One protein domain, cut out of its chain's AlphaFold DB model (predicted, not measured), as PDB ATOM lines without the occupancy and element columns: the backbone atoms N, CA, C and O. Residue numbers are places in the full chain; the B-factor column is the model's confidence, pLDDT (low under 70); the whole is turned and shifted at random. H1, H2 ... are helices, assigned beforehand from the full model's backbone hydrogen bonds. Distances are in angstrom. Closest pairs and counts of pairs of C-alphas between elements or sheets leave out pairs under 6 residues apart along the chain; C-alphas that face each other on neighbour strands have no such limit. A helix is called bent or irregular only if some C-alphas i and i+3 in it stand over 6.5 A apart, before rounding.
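Overview. This is residues 148 to 311 of the 668 residues of an uncharacterized protein of Candidatus Dependentiae bacterium (UniProt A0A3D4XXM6). The long bent helix H7 runs down one side of an elongated body; its second arm H7b makes a ring of four with H4, H1 and H2b, a bundle that goes up and down, each member running against the one before it in the chain. H3 caps one end of this bundle, H8 packs on H2b and H7b, H2a packs on H7a beyond the bundle, and at the other end of the body a thin loop with the small helices H5 and H6 reaches out, where residues 246 to 252 stick out. The printed part has 164 residues with eight named helices, H1 to H8 in order along the chain, and no named strand; the class is all helix. The whole is compact, with a radius of gyration of the C-alphas of 17.5 A, and spans 52 by 32 by 28 A.

Along the chain. The longest helix by residues is H7, residues 261 to 296. By its hydrogen bonds it was assigned as one helix, but it is bent: C-alphas 280 and 283 are 7.5 A apart. Its arms are H7a, residues 261 to 280 and 29.1 A long, and H7b, residues 283 to 296 and 20.0 A long, at a steep tilt of 47 degrees. H4, residues 214 to 235, is 32.1 A long and irregular, with C-alphas 215 and 218 7.9 A apart. H1, residues 148 to 169, is 31.9 A long and begins with C-alpha 148 at (59.558, 199.181, 146.689). H2, residues 178 to 202, was also assigned as one helix by its hydrogen bonds but is bent, with C-alphas 189 and 192 7.0 A apart; its arms are H2a, residues 178 to 189, and H2b, residues 192 to 202, at a steep tilt of 44 degrees. The shorter helices are H3, residues 205 to 212, H5, residues 242 to 245, and H6, residues 250 to 255. H8, residues 298 to 309, is 16.1 A long and ends with C-alpha 309 at (69.589, 171.715, 131.600).

Arrangement. In the bundle H1 touches H2b at a shallow tilt of 20 degrees, opposite ways, the closest C-alphas being those of Lys 151 and Glu 202 at 5.8 A. H1 touches H4 at a steep tilt of 44 degrees, the same way, closest at Leu 157 and Tyr 227, whose C-alphas are 5.7 A apart. H7b touches H2b, with the C-alphas of Asn 286 and Thr 194 closest at 5.7 A. H7b also touches H4, through residues 216 to 223 of H4 alone, closest at the C-alphas of Gly 288 and Leu 219, 5.9 A apart. H7a touches H4 with residues 270 to 278 alone, at a shallow tilt of 16 degrees, opposite ways; the C-alphas of Ala 270 and Gln 233 are closest at 4.9 A. H2a touches H7a, closest at the C-alphas of Val 187 and Ser 279, 5.9 A apart. H3 touches H7b, closest at the C-alphas of Leu 207 and Tyr 296, 7.1 A apart. H8 touches H2b at a shallow tilt of 24 degrees, opposite ways, with the C-alphas of Ile 304 and Ser 196 closest at 7.1 A. H5 is close to H1 but not clearly touching, at 7.5 A between the C-alphas of Thr 242 and Lys 167; H6 is apart from H1 and H4. Every O i to N i+4 pair is within hydrogen-bond range in H1, H2a, H2b, H3, H6, H7a, H7b and H8; in H4 14 of 18 are, and H5 is too short for such a pair.

Size, cuts and confidence. The two C-alphas farthest apart are those of Glu 215 and Glu 251, at 54.8 A. The printed part has no cut and no long link; H1 to H2 and H4 to H5 are short, and the others are tight. The mean pLDDT of the printed part is 73.5, and 55 residues are under 70, among them 169 to 180 and 238 to 266.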
ATOM      1  N   SER A 148      58.228 198.801 146.210       79.62
ATOM      2  CA  SER A 148      59.558 199.181 146.689       79.62
ATOM      3  C   SER A 148      60.062 198.264 147.805       79.62
ATOM      4  O   SER A 148      61.231 197.863 147.798       79.62
ATOM      5  N   ASP A 149      59.185 197.855 148.719       79.25
ATOM      6  CA  ASP A 149      59.529 196.962 149.823       79.25
ATOM      7  C   ASP A 149      59.726 195.514 149.375       79.25
ATOM      8  O   ASP A 149      60.696 194.874 149.792       79.25
ATOM      9  N   THR A 150      58.897 195.025 148.449       78.56
ATOM     10  CA  THR A 150      59.074 193.706 147.823       78.56
ATOM     11  C   THR A 150      60.420 193.632 147.107       78.56
ATOM     12  O   THR A 150      61.194 192.703 147.330       78.56
ATOM     13  N   LYS A 151      60.771 194.661 146.326       86.56
ATOM     14  CA  LYS A 151      62.065 194.744 145.636       86.56
ATOM     15  C   LYS A 151      63.242 194.761 146.613       86.56
ATOM     16  O   LYS A 151      64.213 194.029 146.426       86.56
ATOM     17  N   LYS A 152      63.161 195.561 147.684       87.81
ATOM     18  CA  LYS A 152      64.196 195.598 148.735       87.81
ATOM     19  C   LYS A 152      64.353 194.245 149.427       87.81
ATOM     20  O   LYS A 152      65.485 193.847 149.702       87.81
ATOM     21  N   LEU A 153      63.250 193.564 149.745       85.69
ATOM     22  CA  LEU A 153      63.263 192.236 150.359       85.69
ATOM     23  C   LEU A 153      63.959 191.227 149.442       85.69
ATOM     24  O   LEU A 153      64.880 190.544 149.883       85.69
ATOM     25  N   MET A 154      63.581 191.200 148.163       86.50
ATOM     26  CA  MET A 154      64.185 190.328 147.159       86.50
ATOM     27  C   MET A 154      65.696 190.533 147.040       86.50
ATOM     28  O   MET A 154      66.454 189.576 147.197       86.50
ATOM     29  N   GLY A 155      66.152 191.777 146.868       84.62
ATOM     30  CA  GLY A 155      67.584 192.069 146.761       84.62
ATOM     31  C   GLY A 155      68.367 191.734 148.037       84.62
ATOM     32  O   GLY A 155      69.523 191.308 147.976       84.62
ATOM     33  N   LYS A 156      67.747 191.877 149.216       89.31
ATOM     34  CA  LYS A 156      68.341 191.448 150.494       89.31
ATOM     35  C   LYS A 156      68.440 189.926 150.598       89.31
ATOM     36  O   LYS A 156      69.457 189.429 151.084       89.31
ATOM     37  N   LEU A 157      67.411 189.207 150.152       89.75
ATOM     38  CA  LEU A 157      67.356 187.752 150.184       89.75
ATOM     39  C   LEU A 157      68.373 187.138 149.215       89.75
ATOM     40  O   LEU A 157      69.164 186.303 149.640       89.75
ATOM     41  N   VAL A 158      68.441 187.623 147.970       90.06
ATOM     42  CA  VAL A 158      69.445 187.198 146.974       90.06
ATOM     43  C   VAL A 158      70.858 187.327 147.547       90.06
ATOM     44  O   VAL A 158      71.584 186.340 147.619       90.06
ATOM     45  N   LYS A 159      71.212 188.504 148.079       85.75
ATOM     46  CA  LYS A 159      72.526 188.729 148.705       85.75
ATOM     47  C   LYS A 159      72.784 187.838 149.920       85.75
ATOM     48  O   LYS A 159      73.936 187.574 150.253       85.75
ATOM     49  N   ALA A 160      71.741 187.460 150.659       85.81
ATOM     50  CA  ALA A 160      71.883 186.578 151.811       85.81
ATOM     51  C   ALA A 160      72.162 185.135 151.381       85.81
ATOM     52  O   ALA A 160      73.047 184.512 151.962       85.81
ATOM     53  N   LEU A 161      71.450 184.640 150.367       87.00
ATOM     54  CA  LEU A 161      71.631 183.295 149.825       87.00
ATOM     55  C   LEU A 161      72.997 183.140 149.144       87.00
ATOM     56  O   LEU A 161      73.695 182.175 149.436       87.00
ATOM     57  N   GLU A 162      73.429 184.123 148.348       85.25
ATOM     58  CA  GLU A 162      74.762 184.123 147.717       85.25
ATOM     59  C   GLU A 162      75.902 184.123 148.748       85.25
ATOM     60  O   GLU A 162      76.887 183.407 148.595       85.25
ATOM     61  N   ASP A 163      75.780 184.901 149.832       81.06
ATOM     62  CA  ASP A 163      76.790 184.910 150.901       81.06
ATOM     63  C   ASP A 163      76.841 183.577 151.660       81.06
ATOM     64  O   ASP A 163      77.912 183.157 152.094       81.06
ATOM     65  N   ILE A 164      75.697 182.905 151.834       83.31
ATOM     66  CA  ILE A 164      75.640 181.572 152.449       83.31
ATOM     67  C   ILE A 164      76.293 180.539 151.534       83.31
ATOM     68  O   ILE A 164      77.138 179.782 152.008       83.31
ATOM     69  N   GLU A 165      75.933 180.533 150.248       81.88
ATOM     70  CA  GLU A 165      76.520 179.651 149.236       81.88
ATOM     71  C   GLU A 165      78.043 179.771 149.248       81.88
ATOM     72  O   GLU A 165      78.744 178.791 149.495       81.88
ATOM     73  N   LEU A 166      78.555 180.997 149.134       73.31
ATOM     74  CA  LEU A 166      79.987 181.267 149.072       73.31
ATOM     75  C   LEU A 166      80.722 180.877 150.365       73.31
ATOM     76  O   LEU A 166      81.792 180.263 150.325       73.31
ATOM     77  N   LYS A 167      80.140 181.173 151.536       71.56
ATOM     78  CA  LYS A 167      80.699 180.735 152.826       71.56
ATOM     79  C   LYS A 167      80.695 179.220 152.965       71.56
ATOM     80  O   LYS A 167      81.607 178.675 153.579       71.56
ATOM     81  N   PHE A 168      79.703 178.519 152.434       76.00
ATOM     82  CA  PHE A 168      79.612 177.072 152.600       76.00
ATOM     83  C   PHE A 168      80.467 176.316 151.585       76.00
ATOM     84  O   PHE A 168      81.073 175.314 151.951       76.00
ATOM     85  N   GLU A 169      80.615 176.828 150.363       69.56
ATOM     86  CA  GLU A 169      81.572 176.305 149.381       69.56
ATOM     87  C   GLU A 169      83.027 176.446 149.828       69.56
ATOM     88  O   GLU A 169      83.864 175.615 149.481       69.56
ATOM     89  N   SER A 170      83.325 177.462 150.639       62.88
ATOM     90  CA  SER A 170      84.656 177.646 151.217       62.88
ATOM     91  C   SER A 170      85.067 176.560 152.217       62.88
ATOM     92  O   SER A 170      86.245 176.436 152.561       62.88
ATOM     93  N   MET A 171      84.107 175.766 152.703       62.78
ATOM     94  CA  MET A 171      84.349 174.737 153.702       62.78
ATOM     95  C   MET A 171      84.592 173.373 153.038       62.78
ATOM     96  O   MET A 171      83.773 172.938 152.231       62.78
ATOM     97  N   PRO A 172      85.636 172.618 153.442       56.16
ATOM     98  CA  PRO A 172      85.819 171.232 152.996       56.16
ATOM     99  C   PRO A 172      84.640 170.326 153.369       56.16
ATOM    100  O   PRO A 172      84.386 169.318 152.715       56.16
ATOM    101  N   ARG A 173      83.958 170.665 154.468       60.66
ATOM    102  CA  ARG A 173      82.760 169.994 154.965       60.66
ATOM    103  C   ARG A 173      81.939 170.972 155.795       60.66
ATOM    104  O   ARG A 173      82.508 171.663 156.641       60.66
ATOM    105  N   VAL A 174      80.623 170.993 155.597       63.28
ATOM    106  CA  VAL A 174      79.736 171.960 156.266       63.28
ATOM    107  C   VAL A 174      79.410 171.529 157.699       63.28
ATOM    108  O   VAL A 174      79.352 172.359 158.606       63.28
ATOM    109  N   SER A 175      79.264 170.227 157.954       69.75
ATOM    110  CA  SER A 175      79.068 169.685 159.300       69.75
ATOM    111  C   SER A 175      79.671 168.295 159.468       69.75
ATOM    112  O   SER A 175      79.614 167.451 158.585       69.75
ATOM    113  N   LYS A 176      80.185 167.983 160.666       62.25
ATOM    114  CA  LYS A 176      80.630 166.616 161.010       62.25
ATOM    115  C   LYS A 176      79.474 165.611 161.090       62.25
ATOM    116  O   LYS A 176      79.710 164.403 161.049       62.25
ATOM    117  N   GLU A 177      78.243 166.092 161.206       61.28
ATOM    118  CA  GLU A 177      77.043 165.268 161.309       61.28
ATOM    119  C   GLU A 177      76.568 164.866 159.911       61.28
ATOM    120  O   GLU A 177      76.265 165.718 159.081       61.28
ATOM    121  N   SER A 178      76.515 163.557 159.640       54.16
ATOM    122  CA  SER A 178      76.191 163.019 158.306       54.16
ATOM    123  C   SER A 178      74.834 163.491 157.780       54.16
ATOM    124  O   SER A 178      74.705 163.778 156.599       54.16
ATOM    125  N   PHE A 179      73.836 163.597 158.661       62.47
ATOM    126  CA  PHE A 179      72.489 164.042 158.304       62.47
ATOM    127  C   PHE A 179      72.444 165.511 157.863       62.47
ATOM    128  O   PHE A 179      71.763 165.846 156.901       62.47
ATOM    129  N   LEU A 180      73.193 166.391 158.539       65.69
ATOM    130  CA  LEU A 180      73.278 167.800 158.149       65.69
ATOM    131  C   LEU A 180      74.041 167.971 156.836       65.69
ATOM    132  O   LEU A 180      73.669 168.818 156.035       65.69
ATOM    133  N   GLU A 181      75.066 167.150 156.601       70.88
ATOM    134  CA  GLU A 181      75.789 167.155 155.327       70.88
ATOM    135  C   GLU A 181      74.886 166.717 154.166       70.88
ATOM    136  O   GLU A 181      74.919 167.325 153.102       70.88
ATOM    137  N   GLN A 182      74.030 165.712 154.385       68.19
ATOM    138  CA  GLN A 182      73.047 165.270 153.396       68.19
ATOM    139  C   GLN A 182      72.003 166.356 153.106       68.19
ATOM    140  O   GLN A 182      71.784 166.696 151.949       68.19
ATOM    141  N   LYS A 183      71.419 166.962 154.150       70.81
ATOM    142  CA  LYS A 183      70.480 168.084 153.990       70.81
ATOM    143  C   LYS A 183      71.109 169.269 153.263       70.81
ATOM    144  O   LYS A 183      70.454 169.919 152.455       70.81
ATOM    145  N   TRP A 184      72.380 169.555 153.541       82.12
ATOM    146  CA  TRP A 184      73.105 170.583 152.809       82.12
ATOM    147  C   TRP A 184      73.306 170.209 151.341       82.12
ATOM    148  O   TRP A 184      73.148 171.079 150.498       82.12
ATOM    149  N   ALA A 185      73.622 168.952 151.019       75.44
ATOM    150  CA  ALA A 185      73.763 168.517 149.631       75.44
ATOM    151  C   ALA A 185      72.471 168.752 148.826       75.44
ATOM    152  O   ALA A 185      72.536 169.324 147.743       75.44
ATOM    153  N   GLU A 186      71.311 168.415 149.397       74.88
ATOM    154  CA  GLU A 186      69.994 168.669 148.789       74.88
ATOM    155  C   GLU A 186      69.744 170.175 148.587       74.88
ATOM    156  O   GLU A 186      69.419 170.626 147.491       74.88
ATOM    157  N   VAL A 187      69.979 170.984 149.627       78.00
ATOM    158  CA  VAL A 187      69.836 172.448 149.546       78.00
ATOM    159  C   VAL A 187      70.794 173.052 148.520       78.00
ATOM    160  O   VAL A 187      70.408 173.950 147.777       78.00
ATOM    161  N   LYS A 188      72.038 172.570 148.465       81.75
ATOM    162  CA  LYS A 188      73.088 173.068 147.572       81.75
ATOM    163  C   LYS A 188      72.725 172.868 146.102       81.75
ATOM    164  O   LYS A 188      73.084 173.707 145.282       81.75
ATOM    165  N   GLU A 189      72.019 171.792 145.760       81.12
ATOM    166  CA  GLU A 189      71.553 171.564 144.389       81.12
ATOM    167  C   GLU A 189      70.460 172.559 143.973       81.12
ATOM    168  O   GLU A 189      70.445 173.026 142.832       81.12
ATOM    169  N   GLU A 190      69.569 172.926 144.897       78.75
ATOM    170  CA  GLU A 190      68.434 173.810 144.613       78.75
ATOM    171  C   GLU A 190      68.757 175.306 144.722       78.75
ATOM    172  O   GLU A 190      68.146 176.126 144.031       78.75
ATOM    173  N   LEU A 191      69.729 175.674 145.556       83.00
ATOM    174  CA  LEU A 191      70.065 177.064 145.874       83.00
ATOM    175  C   LEU A 191      70.389 177.932 144.643       83.00
ATOM    176  O   LEU A 191      69.831 179.032 144.548       83.00
ATOM    177  N   PRO A 192      71.175 177.469 143.647       83.31
ATOM    178  CA  PRO A 192      71.436 178.252 142.440       83.31
ATOM    179  C   PRO A 192      70.170 178.547 141.623       83.31
ATOM    180  O   PRO A 192      70.024 179.642 141.072       83.31
ATOM    181  N   MET A 193      69.240 177.585 141.553       83.31
ATOM    182  CA  MET A 193      67.952 177.756 140.874       83.31
ATOM    183  C   MET A 193      67.115 178.810 141.602       83.31
ATOM    184  O   MET A 193      66.611 179.737 140.965       83.31
ATOM    185  N   THR A 194      67.037 178.734 142.933       84.06
ATOM    186  CA  THR A 194      66.340 179.728 143.761       84.06
ATOM    187  C   THR A 194      66.892 181.131 143.543       84.06
ATOM    188  O   THR A 194      66.132 182.060 143.276       84.06
ATOM    189  N   VAL A 195      68.216 181.295 143.592       87.12
ATOM    190  CA  VAL A 195      68.869 182.591 143.366       87.12
ATOM    191  C   VAL A 195      68.564 183.128 141.962       87.12
ATOM    192  O   VAL A 195      68.278 184.320 141.818       87.12
ATOM    193  N   SER A 196      68.577 182.274 140.932       85.75
ATOM    194  CA  SER A 196      68.269 182.684 139.555       85.75
ATOM    195  C   SER A 196      66.816 183.149 139.397       85.75
ATOM    196  O   SER A 196      66.573 184.247 138.886       85.75
ATOM    197  N   LEU A 197      65.855 182.376 139.919       86.06
ATOM    198  CA  LEU A 197      64.430 182.725 139.922       86.06
ATOM    199  C   LEU A 197      64.195 184.080 140.601       86.06
ATOM    200  O   LEU A 197      63.574 184.971 140.018       86.06
ATOM    201  N   LEU A 198      64.765 184.271 141.797       88.38
ATOM    202  CA  LEU A 198      64.617 185.514 142.552       88.38
ATOM    203  C   LEU A 198      65.214 186.709 141.794       88.38
ATOM    204  O   LEU A 198      64.546 187.726 141.620       88.38
ATOM    205  N   LYS A 199      66.433 186.589 141.255       90.19
ATOM    206  CA  LYS A 199      67.053 187.658 140.451       90.19
ATOM    207  C   LYS A 199      66.211 188.049 139.240       90.19
ATOM    208  O   LYS A 199      66.240 189.207 138.820       90.19
ATOM    209  N   ARG A 200      65.504 187.094 138.631       88.38
ATOM    210  CA  ARG A 200      64.677 187.353 137.448       88.38
ATOM    211  C   ARG A 200      63.411 188.128 137.793       88.38
ATOM    212  O   ARG A 200      63.066 189.056 137.065       88.38
ATOM    213  N   ILE A 201      62.786 187.790 138.918       87.81
ATOM    214  CA  ILE A 201      61.625 188.505 139.454       87.81
ATOM    215  C   ILE A 201      62.038 189.914 139.912       87.81
ATOM    216  O   ILE A 201      61.413 190.886 139.506       87.81
ATOM    217  N   GLU A 202      63.153 190.058 140.643       89.31
ATOM    218  CA  GLU A 202      63.654 191.352 141.146       89.31
ATOM    219  C   GLU A 202      63.893 192.389 140.030       89.31
ATOM    220  O   GLU A 202      63.708 193.595 140.223       89.31
ATOM    221  N   LYS A 203      64.314 191.930 138.845       86.81
ATOM    222  CA  LYS A 203      64.651 192.793 137.703       86.81
ATOM    223  C   LYS A 203      63.438 193.301 136.921       86.81
ATOM    224  O   LYS A 203      63.610 194.218 136.120       86.81
ATOM    225  N   LYS A 204      62.243 192.732 137.114       86.81
ATOM    226  CA  LYS A 204      61.044 193.068 136.331       86.81
ATOM    227  C   LYS A 204      59.965 193.689 137.214       86.81
ATOM    228  O   LYS A 204      59.408 193.012 138.071       86.81
ATOM    229  N   SER A 205      59.635 194.957 136.959       83.81
ATOM    230  CA  SER A 205      58.581 195.694 137.676       83.81
ATOM    231  C   SER A 205      57.247 194.954 137.669       83.81
ATOM    232  O   SER A 205      56.642 194.783 138.718       83.81
ATOM    233  N   ASP A 206      56.844 194.429 136.513       85.62
ATOM    234  CA  ASP A 206      55.543 193.778 136.352       85.62
ATOM    235  C   ASP A 206      55.448 192.508 137.206       85.62
ATOM    236  O   ASP A 206      54.418 192.233 137.813       85.62
ATOM    237  N   LEU A 207      56.547 191.752 137.324       88.25
ATOM    238  CA  LEU A 207      56.599 190.568 138.183       88.25
ATOM    239  C   LEU A 207      56.605 190.932 139.667       88.25
ATOM    240  O   LEU A 207      56.010 190.214 140.465       88.25
ATOM    241  N   LEU A 208      57.238 192.046 140.040       85.25
ATOM    242  CA  LEU A 208      57.186 192.566 141.407       85.25
ATOM    243  C   LEU A 208      55.774 193.021 141.786       85.25
ATOM    244  O   LEU A 208      55.353 192.780 142.914       85.25
ATOM    245  N   GLU A 209      55.032 193.629 140.857       83.81
ATOM    246  CA  GLU A 209      53.621 193.980 141.061       83.81
ATOM    247  C   GLU A 209      52.764 192.724 141.252       83.81
ATOM    248  O   GLU A 209      51.943 192.675 142.168       83.81
ATOM    249  N   LYS A 210      52.989 191.670 140.452       85.06
ATOM    250  CA  LYS A 210      52.294 190.382 140.629       85.06
ATOM    251  C   LYS A 210      52.663 189.701 141.939       85.06
ATOM    252  O   LYS A 210      51.765 189.262 142.649       85.06
ATOM    253  N   LEU A 211      53.936 189.695 142.321       78.12
ATOM    254  CA  LEU A 211      54.368 189.177 143.619       78.12
ATOM    255  C   LEU A 211      53.765 189.973 144.792       78.12
ATOM    256  O   LEU A 211      53.522 189.419 145.860       78.12
ATOM    257  N   ALA A 212      53.517 191.271 144.607       76.88
ATOM    258  CA  ALA A 212      52.873 192.124 145.602       76.88
ATOM    259  C   ALA A 212      51.338 191.985 145.641       76.88
ATOM    260  O   ALA A 212      50.714 192.510 146.567       76.88
ATOM    261  N   SER A 213      50.735 191.289 144.674       71.44
ATOM    262  CA  SER A 213      49.288 191.069 144.613       71.44
ATOM    263  C   SER A 213      48.801 190.053 145.653       71.44
ATOM    264  O   SER A 213      49.582 189.278 146.208       71.44
ATOM    265  N   GLN A 214      47.489 190.046 145.908       61.84
ATOM    266  CA  GLN A 214      46.855 189.123 146.857       61.84
ATOM    267  C   GLN A 214      47.054 187.651 146.467       61.84
ATOM    268  O   GLN A 214      47.272 186.822 147.347       61.84
ATOM    269  N   GLU A 215      47.074 187.352 145.165       63.47
ATOM    270  CA  GLU A 215      47.272 186.000 144.625       63.47
ATOM    271  C   GLU A 215      48.591 185.359 145.095       63.47
ATOM    272  O   GLU A 215      48.650 184.156 145.320       63.47
ATOM    273  N   PHE A 216      49.646 186.157 145.295       68.69
ATOM    274  CA  PHE A 216      50.964 185.675 145.735       68.69
ATOM    275  C   PHE A 216      51.303 186.105 147.166       68.69
ATOM    276  O   PHE A 216      52.475 186.152 147.548       68.69
ATOM    277  N   SER A 217      50.285 186.407 147.975       67.62
ATOM    278  CA  SER A 217      50.456 186.826 149.370       67.62
ATOM    279  C   SER A 217      51.216 185.789 150.209       67.62
ATOM    280  O   SER A 217      52.119 186.177 150.956       67.62
ATOM    281  N   LEU A 218      50.939 184.493 150.010       59.06
ATOM    282  CA  LEU A 218      51.643 183.379 150.651       59.06
ATOM    283  C   LEU A 218      53.132 183.354 150.282       59.06
ATOM    284  O   LEU A 218      53.988 183.418 151.162       59.06
ATOM    285  N   LEU A 219      53.456 183.356 148.983       69.69
ATOM    286  CA  LEU A 219      54.843 183.388 148.500       69.69
ATOM    287  C   LEU A 219      55.592 184.613 149.042       69.69
ATOM    288  O   LEU A 219      56.744 184.517 149.465       69.69
ATOM    289  N   ARG A 220      54.932 185.775 149.078       76.38
ATOM    290  CA  ARG A 220      55.499 186.997 149.654       76.38
ATOM    291  C   ARG A 220      55.782 186.850 151.154       76.38
ATOM    292  O   ARG A 220      56.822 187.338 151.599       76.38
ATOM    293  N   SER A 221      54.905 186.192 151.919       71.88
ATOM    294  CA  SER A 221      55.153 185.894 153.338       71.88
ATOM    295  C   SER A 221      56.336 184.947 153.497       71.88
ATOM    296  O   SER A 221      57.295 185.290 154.177       71.88
ATOM    297  N   GLN A 222      56.356 183.837 152.759       72.31
ATOM    298  CA  GLN A 222      57.436 182.848 152.814       72.31
ATOM    299  C   GLN A 222      58.812 183.461 152.495       72.31
ATOM    300  O   GLN A 222      59.800 183.168 153.168       72.31
ATOM    301  N   LEU A 223      58.897 184.371 151.516       76.38
ATOM    302  CA  LEU A 223      60.129 185.112 151.208       76.38
ATOM    303  C   LEU A 223      60.560 186.050 152.346       76.38
ATOM    304  O   LEU A 223      61.758 186.230 152.592       76.38
ATOM    305  N   LYS A 224      59.594 186.670 153.029       81.62
ATOM    306  CA  LYS A 224      59.835 187.556 154.171       81.62
ATOM    307  C   LYS A 224      60.324 186.762 155.377       81.62
ATOM    308  O   LYS A 224      61.344 187.139 155.958       81.62
ATOM    309  N   ASP A 225      59.645 185.670 155.699       77.69
ATOM    310  CA  ASP A 225      59.954 184.798 156.830       77.69
ATOM    311  C   ASP A 225      61.325 184.150 156.637       77.69
ATOM    312  O   ASP A 225      62.181 184.243 157.519       77.69
ATOM    313  N   LEU A 226      61.616 183.655 155.424       86.50
ATOM    314  CA  LEU A 226      62.940 183.143 155.076       86.50
ATOM    315  C   LEU A 226      64.038 184.178 155.354       86.50
ATOM    316  O   LEU A 226      65.059 183.863 155.967       86.50
ATOM    317  N   TYR A 227      63.849 185.427 154.918       85.44
ATOM    318  CA  TYR A 227      64.839 186.472 155.165       85.44
ATOM    319  C   TYR A 227      64.998 186.771 156.663       85.44
ATOM    320  O   TYR A 227      66.129 186.899 157.144       85.44
ATOM    321  N   GLN A 228      63.891 186.889 157.402       86.50
ATOM    322  CA  GLN A 228      63.902 187.194 158.834       86.50
ATOM    323  C   GLN A 228      64.574 186.095 159.663       86.50
ATOM    324  O   GLN A 228      65.311 186.412 160.598       86.50
ATOM    325  N   GLU A 229      64.394 184.830 159.292       85.62
ATOM    326  CA  GLU A 229      65.032 183.694 159.956       85.62
ATOM    327  C   GLU A 229      66.509 183.536 159.567       85.62
ATOM    328  O   GLU A 229      67.357 183.268 160.427       85.62
ATOM    329  N   LEU A 230      66.853 183.741 158.289       86.12
ATOM    330  CA  LEU A 230      68.230 183.597 157.807       86.12
ATOM    331  C   LEU A 230      69.155 184.700 158.315       86.12
ATOM    332  O   LEU A 230      70.314 184.425 158.636       86.12
ATOM    333  N   GLN A 231      68.686 185.951 158.381       86.12
ATOM    334  CA  GLN A 231      69.556 187.097 158.666       86.12
ATOM    335  C   GLN A 231      70.336 186.932 159.990       86.12
ATOM    336  O   GLN A 231      71.573 187.020 159.962       86.12
ATOM    337  N   PRO A 232      69.684 186.655 161.139       85.50
ATOM    338  CA  PRO A 232      70.370 186.558 162.423       85.50
ATOM    339  C   PRO A 232      71.390 185.420 162.464       85.50
ATOM    340  O   PRO A 232      72.431 185.559 163.104       85.50
ATOM    341  N   GLN A 233      71.110 184.303 161.784       84.94
ATOM    342  CA  GLN A 233      72.020 183.156 161.737       84.94
ATOM    343  C   GLN A 233      73.212 183.437 160.825       84.94
ATOM    344  O   GLN A 233      74.352 183.172 161.194       84.94
ATOM    345  N   ARG A 234      72.980 184.088 159.682       81.94
ATOM    346  CA  ARG A 234      74.037 184.515 158.761       81.94
ATOM    347  C   ARG A 234      75.069 185.421 159.441       81.94
ATOM    348  O   ARG A 234      76.264 185.252 159.211       81.94
ATOM    349  N   LYS A 235      74.636 186.362 160.292       80.62
ATOM    350  CA  LYS A 235      75.545 187.234 161.069       80.62
ATOM    351  C   LYS A 235      76.412 186.473 162.073       80.62
ATOM    352  O   LYS A 235      77.485 186.947 162.420       80.62
ATOM    353  N   LYS A 236      75.941 185.317 162.547       80.38
ATOM    354  CA  LYS A 236      76.624 184.463 163.530       80.38
ATOM    355  C   LYS A 236      77.617 183.483 162.895       80.38
ATOM    356  O   LYS A 236      78.302 182.769 163.625       80.38
ATOM    357  N   LEU A 237      77.689 183.426 161.562       72.44
ATOM    358  CA  LEU A 237      78.684 182.625 160.855       72.44
ATOM    359  C   LEU A 237      80.065 183.273 160.981       72.44
ATOM    360  O   LEU A 237      80.333 184.297 160.356       72.44
ATOM    361  N   ALA A 238      80.948 182.622 161.733       64.81
ATOM    362  CA  ALA A 238      82.361 182.971 161.842       64.81
ATOM    363  C   ALA A 238      83.196 182.123 160.867       64.81
ATOM    364  O   ALA A 238      84.190 181.502 161.245       64.81
ATOM    365  N   ILE A 239      82.734 182.033 159.616       61.28
ATOM    366  CA  ILE A 239      83.443 181.354 158.529       61.28
ATOM    367  C   ILE A 239      84.110 182.444 157.690       61.28
ATOM    368  O   ILE A 239      83.393 183.300 157.154       61.28
ATOM    369  N   PRO A 240      85.449 182.447 157.583       51.31
ATOM    370  CA  PRO A 240      86.142 183.375 156.712       51.31
ATOM    371  C   PRO A 240      85.707 183.156 155.265       51.31
ATOM    372  O   PRO A 240      85.678 182.032 154.772       51.31
ATOM    373  N   ASP A 241      85.387 184.241 154.575       50.53
ATOM    374  CA  ASP A 241      85.149 184.226 153.139       50.53
ATOM    375  C   ASP A 241      86.470 183.873 152.436       50.53
ATOM    376  O   ASP A 241      87.335 184.732 152.260       50.53
ATOM    377  N   THR A 242      86.672 182.600 152.074       50.06
ATOM    378  CA  THR A 242      87.952 182.183 151.481       50.06
ATOM    379  C   THR A 242      88.213 182.821 150.120       50.06
ATOM    380  O   THR A 242      89.363 182.874 149.700       50.06
ATOM    381  N   ALA A 243      87.184 183.318 149.423       45.19
ATOM    382  CA  ALA A 243      87.381 184.051 148.177       45.19
ATOM    383  C   ALA A 243      87.987 185.433 148.459       45.19
ATOM    384  O   ALA A 243      88.889 185.858 147.743       45.19
ATOM    385  N   LYS A 244      87.574 186.092 149.549       48.31
ATOM    386  CA  LYS A 244      88.249 187.294 150.058       48.31
ATOM    387  C   LYS A 244      89.627 186.986 150.636       48.31
ATOM    388  O   LYS A 244      90.545 187.747 150.367       48.31
ATOM    389  N   LEU A 245      89.800 185.869 151.352       46.03
ATOM    390  CA  LEU A 245      91.110 185.462 151.884       46.03
ATOM    391  C   LEU A 245      92.127 185.133 150.782       46.03
ATOM    392  O   LEU A 245      93.297 185.442 150.942       46.03
ATOM    393  N   LYS A 246      91.693 184.549 149.656       46.81
ATOM    394  CA  LYS A 246      92.554 184.296 148.484       46.81
ATOM    395  C   LYS A 246      93.099 185.576 147.843       46.81
ATOM    396  O   LYS A 246      94.085 185.503 147.120       46.81
ATOM    397  N   ASN A 247      92.450 186.713 148.088       52.00
ATOM    398  CA  ASN A 247      92.859 188.020 147.579       52.00
ATOM    399  C   ASN A 247      93.669 188.831 148.606       52.00
ATOM    400  O   ASN A 247      94.068 189.953 148.300       52.00
ATOM    401  N   LEU A 248      93.881 188.301 149.815       50.88
ATOM    402  CA  LEU A 248      94.736 188.916 150.828       50.88
ATOM    403  C   LEU A 248      96.180 188.445 150.637       50.88
ATOM    404  O   LEU A 248      96.424 187.301 150.257       50.88
ATOM    405  N   ASN A 249      97.137 189.333 150.902       59.38
ATOM    406  CA  ASN A 249      98.545 188.951 150.970       59.38
ATOM    407  C   ASN A 249      98.823 188.168 152.275       59.38
ATOM    408  O   ASN A 249      98.024 188.188 153.216       59.38
ATOM    409  N   ASP A 250      99.966 187.481 152.337       50.19
ATOM    410  CA  ASP A 250     100.362 186.663 153.497       50.19
ATOM    411  C   ASP A 250     100.440 187.473 154.808       50.19
ATOM    412  O   ASP A 250     100.216 186.943 155.898       50.19
ATOM    413  N   GLU A 251     100.711 188.776 154.711       49.38
ATOM    414  CA  GLU A 251     100.809 189.683 155.854       49.38
ATOM    415  C   GLU A 251      99.430 189.979 156.464       49.38
ATOM    416  O   GLU A 251      99.255 189.889 157.679       49.38
ATOM    417  N   ASP A 252      98.425 190.240 155.631       51.97
ATOM    418  CA  ASP A 252      97.039 190.481 156.033       51.97
ATOM    419  C   ASP A 252      96.368 189.200 156.555       51.97
ATOM    420  O   ASP A 252      95.595 189.245 157.513       51.97
ATOM    421  N   LEU A 253      96.719 188.041 155.987       52.00
ATOM    422  CA  LEU A 253      96.314 186.723 156.489       52.00
ATOM    423  C   LEU A 253      96.861 186.452 157.895       52.00
ATOM    424  O   LEU A 253      96.136 185.938 158.746       52.00
ATOM    425  N   SER A 254      98.116 186.831 158.160       50.09
ATOM    426  CA  SER A 254      98.752 186.661 159.474       50.09
ATOM    427  C   SER A 254      98.200 187.599 160.557       50.09
ATOM    428  O   SER A 254      98.314 187.307 161.748       50.09
ATOM    429  N   ARG A 255      97.578 188.714 160.148       46.38
ATOM    430  CA  ARG A 255      96.932 189.706 161.024       46.38
ATOM    431  C   ARG A 255      95.445 189.426 161.256       46.38
ATOM    432  O   ARG A 255      94.845 190.063 162.120       46.38
ATOM    433  N   ALA A 256      94.843 188.502 160.506       49.47
ATOM    434  CA  ALA A 256      93.463 188.093 160.721       49.47
ATOM    435  C   ALA A 256      93.343 187.382 162.077       49.47
ATOM    436  O   ALA A 256      93.987 186.358 162.318       49.47
ATOM    437  N   GLU A 257      92.526 187.932 162.978       46.81
ATOM    438  CA  GLU A 257      92.375 187.368 164.316       46.81
ATOM    439  C   GLU A 257      91.890 185.909 164.248       46.81
ATOM    440  O   GLU A 257      90.912 185.595 163.556       46.81
ATOM    441  N   PRO A 258      92.545 184.982 164.970       53.81
ATOM    442  CA  PRO A 258      92.101 183.604 165.019       53.81
ATOM    443  C   PRO A 258      90.734 183.526 165.705       53.81
ATOM    444  O   PRO A 258      90.597 183.852 166.882       53.81
ATOM    445  N   VAL A 259      89.733 183.018 164.976       58.84
ATOM    446  CA  VAL A 259      88.357 182.843 165.470       58.84
ATOM    447  C   VAL A 259      88.355 182.131 166.830       58.84
ATOM    448  O   VAL A 259      88.861 181.004 166.971       58.84
ATOM    449  N   THR A 260      87.760 182.772 167.834       58.00
ATOM    450  CA  THR A 260      87.715 182.285 169.215       58.00
ATOM    451  C   THR A 260      86.915 180.979 169.328       58.00
ATOM    452  O   THR A 260      86.082 180.629 168.486       58.00
ATOM    453  N   LYS A 261      87.121 180.208 170.408       56.41
ATOM    454  CA  LYS A 261      86.347 178.970 170.657       56.41
ATOM    455  C   LYS A 261      84.836 179.229 170.762       56.41
ATOM    456  O   LYS A 261      84.050 178.376 170.351       56.41
ATOM    457  N   ALA A 262      84.440 180.383 171.300       57.72
ATOM    458  CA  ALA A 262      83.042 180.781 171.431       57.72
ATOM    459  C   ALA A 262      82.413 181.106 170.066       57.72
ATOM    460  O   ALA A 262      81.311 180.643 169.769       57.72
ATOM    461  N   GLU A 263      83.136 181.814 169.199       57.81
ATOM    462  CA  GLU A 263      82.707 182.090 167.824       57.81
ATOM    463  C   GLU A 263      82.612 180.811 166.989       57.81
ATOM    464  O   GLU A 263      81.632 180.622 166.276       57.81
ATOM    465  N   LYS A 264      83.541 179.859 167.159       63.25
ATOM    466  CA  LYS A 264      83.459 178.534 166.513       63.25
ATOM    467  C   LYS A 264      82.213 177.752 166.935       63.25
ATOM    468  O   LYS A 264      81.538 177.158 166.095       63.25
ATOM    469  N   ALA A 265      81.879 177.751 168.226       62.97
ATOM    470  CA  ALA A 265      80.678 177.082 168.732       62.97
ATOM    471  C   ALA A 265      79.385 177.763 168.245       62.97
ATOM    472  O   ALA A 265      78.419 177.085 167.890       62.97
ATOM    473  N   THR A 266      79.388 179.095 168.196       66.81
ATOM    474  CA  THR A 266      78.265 179.912 167.717       66.81
ATOM    475  C   THR A 266      78.052 179.720 166.216       66.81
ATOM    476  O   THR A 266      76.923 179.489 165.785       66.81
ATOM    477  N   SER A 267      79.139 179.679 165.442       73.25
ATOM    478  CA  SER A 267      79.114 179.387 164.012       73.25
ATOM    479  C   SER A 267      78.603 177.978 163.730       73.25
ATOM    480  O   SER A 267      77.805 177.820 162.820       73.25
ATOM    481  N   LYS A 268      78.971 176.960 164.529       72.12
ATOM    482  CA  LYS A 268      78.427 175.598 164.360       72.12
ATOM    483  C   LYS A 268      76.896 175.585 164.481       72.12
ATOM    484  O   LYS A 268      76.220 174.996 163.641       72.12
ATOM    485  N   LYS A 269      76.353 176.243 165.511       76.69
ATOM    486  CA  LYS A 269      74.897 176.347 165.715       76.69
ATOM    487  C   LYS A 269      74.222 177.137 164.592       76.69
ATOM    488  O   LYS A 269      73.144 176.757 164.148       76.69
ATOM    489  N   ALA A 270      74.862 178.206 164.122       80.38
ATOM    490  CA  ALA A 270      74.370 179.000 163.002       80.38
ATOM    491  C   ALA A 270      74.349 178.196 161.692       80.38
ATOM    492  O   ALA A 270      73.358 178.249 160.972       80.38
ATOM    493  N   THR A 271      75.386 177.402 161.414       79.81
ATOM    494  CA  THR A 271      75.445 176.504 160.253       79.81
ATOM    495  C   THR A 271      74.302 175.493 160.270       79.81
ATOM    496  O   THR A 271      73.592 175.353 159.279       79.81
ATOM    497  N   GLU A 272      74.072 174.832 161.406       80.31
ATOM    498  CA  GLU A 272      72.955 173.896 161.563       80.31
ATOM    499  C   GLU A 272      71.594 174.576 161.353       80.31
ATOM    500  O   GLU A 272      70.733 174.038 160.655       80.31
ATOM    501  N   ALA A 273      71.402 175.766 161.930       80.81
ATOM    502  CA  ALA A 273      70.166 176.525 161.785       80.81
ATOM    503  C   ALA A 273      69.916 176.937 160.327       80.81
ATOM    504  O   ALA A 273      68.805 176.770 159.837       80.81
ATOM    505  N   ILE A 274      70.944 177.414 159.618       82.81
ATOM    506  CA  ILE A 274      70.834 177.813 158.208       82.81
ATOM    507  C   ILE A 274      70.438 176.629 157.329       82.81
ATOM    508  O   ILE A 274      69.521 176.771 156.526       82.81
ATOM    509  N   ILE A 275      71.069 175.462 157.505       80.31
ATOM    510  CA  ILE A 275      70.703 174.258 156.743       80.31
ATOM    511  C   ILE A 275      69.236 173.913 156.998       80.31
ATOM    512  O   ILE A 275      68.495 173.697 156.051       80.31
ATOM    513  N   LYS A 276      68.793 173.914 158.261       79.19
ATOM    514  CA  LYS A 276      67.398 173.608 158.612       79.19
ATOM    515  C   LYS A 276      66.403 174.588 157.990       79.19
ATOM    516  O   LYS A 276      65.415 174.139 157.419       79.19
ATOM    517  N   ILE A 277      66.678 175.893 158.074       80.69
ATOM    518  CA  ILE A 277      65.832 176.945 157.494       80.69
ATOM    519  C   ILE A 277      65.726 176.758 155.975       80.69
ATOM    520  O   ILE A 277      64.628 176.702 155.431       80.69
ATOM    521  N   LEU A 278      66.862 176.595 155.289       82.12
ATOM    522  CA  LEU A 278      66.874 176.419 153.837       82.12
ATOM    523  C   LEU A 278      66.196 175.112 153.414       82.12
ATOM    524  O   LEU A 278      65.375 175.138 152.504       82.12
ATOM    525  N   SER A 279      66.460 173.991 154.092       76.25
ATOM    526  CA  SER A 279      65.811 172.710 153.784       76.25
ATOM    527  C   SER A 279      64.288 172.767 153.924       76.25
ATOM    528  O   SER A 279      63.600 172.081 153.177       76.25
ATOM    529  N   ARG A 280      63.755 173.567 154.860       73.38
ATOM    530  CA  ARG A 280      62.304 173.724 155.043       73.38
ATOM    531  C   ARG A 280      61.665 174.562 153.932       73.38
ATOM    532  O   ARG A 280      60.557 174.262 153.510       73.38
ATOM    533  N   SER A 281      62.346 175.611 153.472       68.81
ATOM    534  CA  SER A 281      61.705 176.675 152.684       68.81
ATOM    535  C   SER A 281      62.084 176.705 151.202       68.81
ATOM    536  O   SER A 281      61.371 177.308 150.405       68.81
ATOM    537  N   ILE A 282      63.208 176.103 150.797       78.44
ATOM    538  CA  ILE A 282      63.748 176.328 149.446       78.44
ATOM    539  C   ILE A 282      62.863 175.737 148.341       78.44
ATOM    540  O   ILE A 282      62.658 176.377 147.310       78.44
ATOM    541  N   GLN A 283      62.257 174.574 148.591       73.88
ATOM    542  CA  GLN A 283      61.383 173.888 147.637       73.88
ATOM    543  C   GLN A 283      60.060 174.626 147.416       73.88
ATOM    544  O   GLN A 283      59.659 174.827 146.268       73.88
ATOM    545  N   SER A 284      59.399 175.074 148.490       65.00
ATOM    546  CA  SER A 284      58.138 175.823 148.395       65.00
ATOM    547  C   SER A 284      58.344 177.177 147.715       65.00
ATOM    548  O   SER A 284      57.590 177.539 146.811       65.00
ATOM    549  N   ILE A 285      59.438 177.873 148.039       72.44
ATOM    550  CA  ILE A 285      59.818 179.130 147.382       72.44
ATOM    551  C   ILE A 285      60.144 178.908 145.902       72.44
ATOM    552  O   ILE A 285      59.721 179.694 145.053       72.44
ATOM    553  N   ASN A 286      60.865 177.837 145.558       75.69
ATOM    554  CA  ASN A 286      61.126 177.475 144.165       75.69
ATOM    555  C   ASN A 286      59.829 177.215 143.399       75.69
ATOM    556  O   ASN A 286      59.668 177.711 142.286       75.69
ATOM    557  N   TYR A 287      58.899 176.473 143.995       69.25
ATOM    558  CA  TYR A 287      57.602 176.185 143.398       69.25
ATOM    559  C   TYR A 287      56.773 177.454 143.170       69.25
ATOM    560  O   TYR A 287      56.324 177.699 142.049       69.25
ATOM    561  N   GLY A 288      56.631 178.303 144.191       62.94
ATOM    562  CA  GLY A 288      55.875 179.550 144.078       62.94
ATOM    563  C   GLY A 288      56.472 180.507 143.043       62.94
ATOM    564  O   GLY A 288      55.746 181.051 142.210       62.94
ATOM    565  N   ASN A 289      57.800 180.657 143.022       75.56
ATOM    566  CA  ASN A 289      58.478 181.477 142.016       75.56
ATOM    567  C   ASN A 289      58.320 180.910 140.597       75.56
ATOM    568  O   ASN A 289      58.153 181.683 139.653       75.56
ATOM    569  N   LYS A 290      58.347 179.579 140.428       79.44
ATOM    570  CA  LYS A 290      58.080 178.935 139.133       79.44
ATOM    571  C   LYS A 290      56.655 179.199 138.673       79.44
ATOM    572  O   LYS A 290      56.504 179.691 137.566       79.44
ATOM    573  N   LYS A 291      55.645 178.999 139.525       73.50
ATOM    574  CA  LYS A 291      54.242 179.310 139.198       73.50
ATOM    575  C   LYS A 291      54.041 180.768 138.786       73.50
ATOM    576  O   LYS A 291      53.363 181.045 137.797       73.50
ATOM    577  N   LEU A 292      54.661 181.703 139.508       74.38
ATOM    578  CA  LEU A 292      54.613 183.124 139.162       74.38
ATOM    579  C   LEU A 292      55.203 183.376 137.766       74.38
ATOM    580  O   LEU A 292      54.606 184.091 136.958       74.38
ATOM    581  N   LEU A 293      56.354 182.775 137.457       77.00
ATOM    582  CA  LEU A 293      56.973 182.912 136.140       77.00
ATOM    583  C   LEU A 293      56.201 182.163 135.048       77.00
ATOM    584  O   LEU A 293      56.049 182.716 133.972       77.00
ATOM    585  N   GLU A 294      55.664 180.972 135.292       82.75
ATOM    586  CA  GLU A 294      54.835 180.234 134.325       82.75
ATOM    587  C   GLU A 294      53.634 181.064 133.885       82.75
ATOM    588  O   GLU A 294      53.345 181.154 132.692       82.75
ATOM    589  N   LYS A 295      52.977 181.724 134.843       82.56
ATOM    590  CA  LYS A 295      51.765 182.498 134.587       82.56
ATOM    591  C   LYS A 295      52.038 183.860 133.943       82.56
ATOM    592  O   LYS A 295      51.273 184.278 133.079       82.56
ATOM    593  N   TYR A 296      53.105 184.561 134.340       81.38
ATOM    594  CA  TYR A 296      53.326 185.963 133.936       81.38
ATOM    595  C   TYR A 296      54.591 186.219 133.110       81.38
ATOM    596  O   TYR A 296      54.732 187.293 132.527       81.38
ATOM    597  N   ALA A 297      55.524 185.271 133.044       86.56
ATOM    598  CA  ALA A 297      56.751 185.381 132.259       86.56
ATOM    599  C   ALA A 297      57.329 184.001 131.862       86.56
ATOM    600  O   ALA A 297      58.479 183.701 132.205       86.56
ATOM    601  N   PRO A 298      56.581 183.155 131.125       83.00
ATOM    602  CA  PRO A 298      56.981 181.772 130.839       83.00
ATOM    603  C   PRO A 298      58.295 181.687 130.052       83.00
ATOM    604  O   PRO A 298      59.103 180.786 130.270       83.00
ATOM    605  N   GLU A 299      58.564 182.674 129.194       84.44
ATOM    606  CA  GLU A 299      59.827 182.796 128.458       84.44
ATOM    607  C   GLU A 299      61.043 182.989 129.373       84.44
ATOM    608  O   GLU A 299      62.154 182.584 129.039       84.44
ATOM    609  N   GLU A 300      60.853 183.573 130.557       84.88
ATOM    610  CA  GLU A 300      61.929 183.691 131.538       84.88
ATOM    611  C   GLU A 300      62.198 182.387 132.265       84.88
ATOM    612  O   GLU A 300      63.354 182.049 132.510       84.88
ATOM    613  N   LEU A 301      61.146 181.623 132.558       84.25
ATOM    614  CA  LEU A 301      61.319 180.303 133.139       84.25
ATOM    615  C   LEU A 301      61.986 179.335 132.155       84.25
ATOM    616  O   LEU A 301      62.829 178.541 132.571       84.25
ATOM    617  N   LYS A 302      61.665 179.416 130.857       83.19
ATOM    618  CA  LYS A 302      62.347 178.627 129.818       83.19
ATOM    619  C   LYS A 302      63.852 178.891 129.808       83.19
ATOM    620  O   LYS A 302      64.611 177.933 129.902       83.19
ATOM    621  N   LYS A 303      64.273 180.162 129.809       85.56
ATOM    622  CA  LYS A 303      65.698 180.547 129.862       85.56
ATOM    623  C   LYS A 303      66.402 179.990 131.093       85.56
ATOM    624  O   LYS A 303      67.468 179.399 130.973       85.56
ATOM    625  N   ILE A 304      65.779 180.111 132.265       81.31
ATOM    626  CA  ILE A 304      66.322 179.548 133.506       81.31
ATOM    627  C   ILE A 304      66.443 178.022 133.379       81.31
ATOM    628  O   ILE A 304      67.502 177.455 133.629       81.31
ATOM    629  N   ASN A 305      65.397 177.332 132.931       80.69
ATOM    630  CA  ASN A 305      65.440 175.880 132.761       80.69
ATOM    631  C   ASN A 305      66.503 175.434 131.742       80.69
ATOM    632  O   ASN A 305      67.118 174.391 131.938       80.69
ATOM    633  N   GLU A 306      66.745 176.201 130.679       82.38
ATOM    634  CA  GLU A 306      67.820 175.952 129.713       82.38
ATOM    635  C   GLU A 306      69.212 176.119 130.343       82.38
ATOM    636  O   GLU A 306      70.039 175.217 130.204       82.38
ATOM    637  N   GLU A 307      69.438 177.182 131.127       80.00
ATOM    638  CA  GLU A 307      70.683 177.414 131.885       80.00
ATOM    639  C   GLU A 307      71.020 176.258 132.851       80.00
ATOM    640  O   GLU A 307      72.194 175.960 133.104       80.00
ATOM    641  N   PHE A 308      69.995 175.586 133.388       70.81
ATOM    642  CA  PHE A 308      70.150 174.457 134.311       70.81
ATOM    643  C   PHE A 308      70.080 173.073 133.638       70.81
ATOM    644  O   PHE A 308      70.588 172.111 134.211       70.81
ATOM    645  N   LYS A 309      69.543 172.951 132.414       63.69
ATOM    646  CA  LYS A 309      69.589 171.715 131.600       63.69
ATOM    647  C   LYS A 309      70.989 171.418 131.055       63.69
ATOM    648  O   LYS A 309      71.322 170.254 130.859       63.69
ATOM    649  N   SER A 310      71.807 172.447 130.822       50.75
ATOM    650  CA  SER A 310      73.180 172.309 130.312       50.75
ATOM    651  C   SER A 310      74.221 171.945 131.377       50.75
ATOM    652  O   SER A 310      75.380 171.711 131.042       50.75
ATOM    653  N   LYS A 311      73.845 171.899 132.662       49.50
ATOM    654  CA  LYS A 311      74.735 171.436 133.734       49.50
ATOM    655  C   LYS A 311      74.571 169.920 133.887       49.50
ATOM    656  O   LYS A 311      73.434 169.462 134.006       49.50
TER     657      LYS A 311